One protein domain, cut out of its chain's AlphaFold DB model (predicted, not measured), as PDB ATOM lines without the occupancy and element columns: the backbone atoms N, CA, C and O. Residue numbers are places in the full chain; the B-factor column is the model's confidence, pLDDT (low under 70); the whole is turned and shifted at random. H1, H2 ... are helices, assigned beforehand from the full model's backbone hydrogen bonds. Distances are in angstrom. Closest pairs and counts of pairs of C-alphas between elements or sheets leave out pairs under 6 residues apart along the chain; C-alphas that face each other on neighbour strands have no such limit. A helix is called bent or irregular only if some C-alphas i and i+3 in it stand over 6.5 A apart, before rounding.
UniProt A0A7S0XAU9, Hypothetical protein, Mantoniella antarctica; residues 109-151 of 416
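This is residues 109 to 151 of the 416 residues of the protein "Hypothetical protein" of Mantoniella antarctica (UniProt A0A7S0XAU9). Two helices meet near their ends in an open V: H1 makes the long arm, H2 the shorter one, and a tight link turns the corner between them. Both arms stick out from that corner, with residues 109 to 130 of H1 and 143 to 151 of H2 standing free, and H1 has a kink partway along. The printed part has 43 residues with two named helices, H1 then H2, and no named strand; its class is all helix. It is extended, with a radius of gyration of the C-alphas of 14.5 A, and flat, spanning 42 by 25 by 8 A.

Start with H1, residues 109 to 133, and go on to H2, residues 138 to 151. They are close but not clearly touching, with 2 pairs of C-alphas within 8 A; look for the closest, those of Ala 132 and Lys 138, 6.3 A apart. Their lines stand at a steep tilt of 60 degrees, and they run opposite ways. The O i to N i+4 pairs within hydrogen-bond range are 19 of 21 in H1 and 8 of 10 in H2.

Find C-alpha 109 at (505.096, 459.820, 439.387); from there H1 runs 35.6 A to C-alpha 133 at (504.861, 494.282, 430.289). Near residue 118 you pass its kink of 29 degrees; H1 is neither bent nor irregular, but only just: C-alphas 118 and 121 are 6.3 A apart. H2 runs 20.0 A from Lys 138 to C-alpha 151 at (528.152, 487.835, 430.097), and is irregular, but only just: C-alphas 140 and 143 are 6.52 A apart.

The two C-alphas farthest apart are those of Thr 109 and Pro 139, at 42.3 A. The printed part has no cut, and its link from H1 to H2 is tight, with 4 residues. The mean pLDDT of the printed part is 82.3; look to residues 148 to 151 for values under 70.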
ATOM      1  N   THR A 109     504.106 458.828 438.954       79.88
ATOM      2  CA  THR A 109     505.096 459.820 439.387       79.88
ATOM      3  C   THR A 109     505.979 460.335 438.252       79.88
ATOM      4  O   THR A 109     506.268 461.532 438.227       79.88
ATOM      5  N   ASP A 110     506.332 459.503 437.273       78.94
ATOM      6  CA  ASP A 110     507.185 459.917 436.150       78.94
ATOM      7  C   ASP A 110     506.432 460.858 435.206       78.94
ATOM      8  O   ASP A 110     506.983 461.847 434.727       78.94
ATOM      9  N   ALA A 111     505.132 460.619 435.014       80.56
ATOM     10  CA  ALA A 111     504.280 461.503 434.223       80.56
ATOM     11  C   ALA A 111     504.160 462.905 434.851       80.56
ATOM     12  O   ALA A 111     504.145 463.904 434.133       80.56
ATOM     13  N   VAL A 112     504.122 462.994 436.187       88.62
ATOM     14  CA  VAL A 112     504.089 464.276 436.911       88.62
ATOM     15  C   VAL A 112     505.430 465.002 436.802       88.62
ATOM     16  O   VAL A 112     505.441 466.203 436.542       88.62
ATOM     17  N   TYR A 113     506.555 464.295 436.929       88.12
ATOM     18  CA  TYR A 113     507.883 464.897 436.765       88.12
ATOM     19  C   TYR A 113     508.108 465.427 435.349       88.12
ATOM     20  O   TYR A 113     508.559 466.561 435.184       88.12
ATOM     21  N   ILE A 114     507.728 464.651 434.333       85.50
ATOM     22  CA  ILE A 114     507.796 465.082 432.934       85.50
ATOM     23  C   ILE A 114     506.926 466.330 432.731       85.50
ATOM     24  O   ILE A 114     507.391 467.317 432.161       85.50
ATOM     25  N   LEU A 115     505.703 466.349 433.272       90.31
ATOM     26  CA  LEU A 115     504.823 467.515 433.193       90.31
ATOM     27  C   LEU A 115     505.433 468.755 433.875       90.31
ATOM     28  O   LEU A 115     505.348 469.849 433.321       90.31
ATOM     29  N   MET A 116     506.080 468.610 435.037       90.12
ATOM     30  CA  MET A 116     506.730 469.737 435.721       90.12
ATOM     31  C   MET A 116     507.940 470.271 434.950       90.12
ATOM     32  O   MET A 116     508.118 471.487 434.886       90.12
ATOM     33  N   ILE A 117     508.731 469.398 434.319       91.44
ATOM     34  CA  ILE A 117     509.877 469.804 433.489       91.44
ATOM     35  C   ILE A 117     509.416 470.632 432.283       91.44
ATOM     36  O   ILE A 117     510.089 471.591 431.917       91.44
ATOM     37  N   PHE A 118     508.257 470.318 431.695       88.94
ATOM     38  CA  PHE A 118     507.720 471.082 430.564       88.94
ATOM     39  C   PHE A 118     506.918 472.322 430.977       88.94
ATOM     40  O   PHE A 118     506.947 473.327 430.267       88.94
ATOM     41  N   LEU A 119     506.225 472.300 432.120       91.00
ATOM     42  CA  LEU A 119     505.435 473.445 432.585       91.00
ATOM     43  C   LEU A 119     506.280 474.522 433.272       91.00
ATOM     44  O   LEU A 119     505.933 475.697 433.170       91.00
ATOM     45  N   ALA A 120     507.382 474.168 433.938       92.00
ATOM     46  CA  ALA A 120     508.209 475.145 434.650       92.00
ATOM     47  C   ALA A 120     508.837 476.214 433.725       92.00
ATOM     48  O   ALA A 120     508.730 477.396 434.057       92.00
ATOM     49  N   PRO A 121     509.407 475.880 432.548       91.00
ATOM     50  CA  PRO A 121     509.929 476.878 431.613       91.00
ATOM     51  C   PRO A 121     508.826 477.766 431.033       91.00
ATOM     52  O   PRO A 121     509.026 478.965 430.865       91.00
ATOM     53  N   VAL A 122     507.645 477.197 430.764       90.00
ATOM     54  CA  VAL A 122     506.498 477.941 430.221       90.00
ATOM     55  C   VAL A 122     505.946 478.913 431.263       90.00
ATOM     56  O   VAL A 122     505.708 480.076 430.949       90.00
ATOM     57  N   ALA A 123     505.807 478.477 432.516       91.69
ATOM     58  CA  ALA A 123     505.391 479.341 433.617       91.69
ATOM     59  C   ALA A 123     506.419 480.452 433.886       91.69
ATOM     60  O   ALA A 123     506.033 481.608 434.054       91.69
ATOM     61  N   ALA A 124     507.716 480.129 433.859       90.56
ATOM     62  CA  ALA A 124     508.784 481.117 433.986       90.56
ATOM     63  C   ALA A 124     508.756 482.132 432.834       90.56
ATOM     64  O   ALA A 124     508.864 483.330 433.072       90.56
ATOM     65  N   PHE A 125     508.534 481.680 431.598       89.06
ATOM     66  CA  PHE A 125     508.425 482.560 430.437       89.06
ATOM     67  C   PHE A 125     507.206 483.488 430.519       89.06
ATOM     68  O   PHE A 125     507.332 484.687 430.277       89.06
ATOM     69  N   ILE A 126     506.038 482.961 430.906       90.44
ATOM     70  CA  ILE A 126     504.820 483.763 431.104       90.44
ATOM     71  C   ILE A 126     505.037 484.793 432.217       90.44
ATOM     72  O   ILE A 126     504.661 485.952 432.051       90.44
ATOM     73  N   LEU A 127     505.691 484.407 433.317       91.25
ATOM     74  CA  LEU A 127     506.018 485.320 434.411       91.25
ATOM     75  C   LEU A 127     507.002 486.410 433.964       91.25
ATOM     76  O   LEU A 127     506.762 487.585 434.224       91.25
ATOM     77  N   CYS A 128     508.064 486.053 433.238       88.50
ATOM     78  CA  CYS A 128     509.016 487.015 432.679       88.50
ATOM     79  C   CYS A 128     508.339 487.990 431.712       88.50
ATOM     80  O   CYS A 128     508.615 489.187 431.756       88.50
ATOM     81  N   ARG A 129     507.416 487.506 430.875       87.06
ATOM     82  CA  ARG A 129     506.656 488.357 429.957       87.06
ATOM     83  C   ARG A 129     505.708 489.299 430.703       87.06
ATOM     84  O   ARG A 129     505.693 490.491 430.409       87.06
ATOM     85  N   ALA A 130     504.984 488.797 431.699       86.56
ATOM     86  CA  ALA A 130     504.109 489.617 432.537       86.56
ATOM     87  C   ALA A 130     504.896 490.689 433.316       86.56
ATOM     88  O   ALA A 130     504.437 491.821 433.462       86.56
ATOM     89  N   LEU A 131     506.108 490.360 433.775       85.00
ATOM     90  CA  LEU A 131     507.010 491.314 434.423       85.00
ATOM     91  C   LEU A 131     507.582 492.343 433.438       85.00
ATOM     92  O   LEU A 131     507.714 493.508 433.804       85.00
ATOM     93  N   ALA A 132     507.869 491.948 432.195       79.38
ATOM     94  CA  ALA A 132     508.350 492.851 431.148       79.38
ATOM     95  C   ALA A 132     507.272 493.839 430.663       79.38
ATOM     96  O   ALA A 132     507.587 494.983 430.337       79.38
ATOM     97  N   GLU A 133     506.003 493.423 430.643       82.31
ATOM     98  CA  GLU A 133     504.861 494.282 430.289       82.31
ATOM     99  C   GLU A 133     504.466 495.240 431.434       82.31
ATOM    100  O   GLU A 133     503.796 496.252 431.210       82.31
ATOM    101  N   SER A 134     504.941 494.995 432.661       88.44
ATOM    102  CA  SER A 134     504.782 495.928 433.776       88.44
ATOM    103  C   SER A 134     505.713 497.133 433.607       88.44
ATOM    104  O   SER A 134     506.914 497.085 433.886       88.44
ATOM    105  N   SER A 135     505.136 498.267 433.201       70.38
ATOM    106  CA  SER A 135     505.822 499.553 432.979       70.38
ATOM    107  C   SER A 135     506.630 500.071 434.177       70.38
ATOM    108  O   SER A 135     507.461 500.963 434.022       70.38
ATOM    109  N   ARG A 136     506.416 499.505 435.369       80.19
ATOM    110  CA  ARG A 136     507.145 499.848 436.596       80.19
ATOM    111  C   ARG A 136     508.497 499.151 436.727       80.19
ATOM    112  O   ARG A 136     509.343 499.650 437.458       80.19
ATOM    113  N   VAL A 137     508.706 498.023 436.047       75.31
ATOM    114  CA  VAL A 137     509.916 497.196 436.215       75.31
ATOM    115  C   VAL A 137     510.917 497.401 435.074       75.31
ATOM    116  O   VAL A 137     512.113 497.168 435.241       75.31
ATOM    117  N   LYS A 138     510.456 497.931 433.937       75.50
ATOM    118  CA  LYS A 138     511.279 498.195 432.750       75.50
ATOM    119  C   LYS A 138     512.590 498.969 433.017       75.50
ATOM    120  O   LYS A 138     513.623 498.475 432.573       75.50
ATOM    121  N   PRO A 139     512.620 500.085 433.782       82.94
ATOM    122  CA  PRO A 139     513.868 500.831 433.994       82.94
ATOM    123  C   PRO A 139     514.872 500.116 434.915       82.94
ATOM    124  O   PRO A 139     516.030 500.516 434.975       82.94
ATOM    125  N   VAL A 140     514.445 499.076 435.640       78.06
ATOM    126  CA  VAL A 140     515.316 498.278 436.518       78.06
ATOM    127  C   VAL A 140     515.818 497.024 435.796       78.06
ATOM    128  O   VAL A 140     516.963 496.626 435.991       78.06
ATOM    129  N   LEU A 141     514.988 496.415 434.941       70.31
ATOM    130  CA  LEU A 141     515.346 495.184 434.233       70.31
ATOM    131  C   LEU A 141     516.257 495.411 433.020       70.31
ATOM    132  O   LEU A 141     517.090 494.549 432.756       70.31
ATOM    133  N   GLU A 142     516.129 496.530 432.297       77.81
ATOM    134  CA  GLU A 142     516.956 496.820 431.110       77.81
ATOM    135  C   GLU A 142     518.472 496.748 431.380       77.81
ATOM    136  O   GLU A 142     519.135 495.955 430.708       77.81
ATOM    137  N   PRO A 143     519.040 497.433 432.395       81.12
ATOM    138  CA  PRO A 143     520.480 497.349 432.652       81.12
ATOM    139  C   PRO A 143     520.923 495.960 433.148       81.12
ATOM    140  O   PRO A 143     522.063 495.555 432.927       81.12
ATOM    141  N   MET A 144     520.034 495.199 433.800       72.31
ATOM    142  CA  MET A 144     520.337 493.829 434.236       72.31
ATOM    143  C   MET A 144     520.325 492.837 433.068       72.31
ATOM    144  O   MET A 144     521.161 491.934 433.035       72.31
ATOM    145  N   LEU A 145     519.408 492.998 432.108       73.56
ATOM    146  CA  LEU A 145     519.388 492.189 430.888       73.56
ATOM    147  C   LEU A 145     520.580 492.502 429.983       73.56
ATOM    148  O   LEU A 145     521.150 491.581 429.404       73.56
ATOM    149  N   GLU A 146     520.966 493.773 429.880       76.25
ATOM    150  CA  GLU A 146     522.113 494.200 429.076       76.25
ATOM    151  C   GLU A 146     523.422 493.626 429.643       76.25
ATOM    152  O   GLU A 146     524.179 492.987 428.911       76.25
ATOM    153  N   GLY A 147     523.610 493.683 430.969       77.69
ATOM    154  CA  GLY A 147     524.736 493.020 431.635       77.69
ATOM    155  C   GLY A 147     524.706 491.487 431.527       77.69
ATOM    156  O   GLY A 147     525.746 490.855 431.346       77.69
ATOM    157  N   ALA A 148     523.526 490.862 431.588       66.50
ATOM    158  CA  ALA A 148     523.398 489.410 431.429       66.50
ATOM    159  C   ALA A 148     523.702 488.944 429.994       66.50
ATOM    160  O   ALA A 148     524.324 487.894 429.812       66.50
ATOM    161  N   MET A 149     523.313 489.721 428.977       65.44
ATOM    162  CA  MET A 149     523.665 489.434 427.583       65.44
ATOM    163  C   MET A 149     525.159 489.612 427.311       65.44
ATOM    164  O   MET A 149     525.734 488.819 426.568       65.44
ATOM    165  N   GLU A 150     525.812 490.596 427.929       68.00
ATOM    166  CA  GLU A 150     527.257 490.794 427.785       68.00
ATOM    167  C   GLU A 150     528.057 489.634 428.405       68.00
ATOM    168  O   GLU A 150     529.041 489.170 427.828       68.00
ATOM    169  N   VAL A 151     527.586 489.069 429.521       69.38
ATOM    170  CA  VAL A 151     528.152 487.835 430.097       69.38
ATOM    171  C   VAL A 151     527.884 486.621 429.197       69.38
ATOM    172  O   VAL A 151     528.776 485.795 429.013       69.38
TER     173      VAL A 151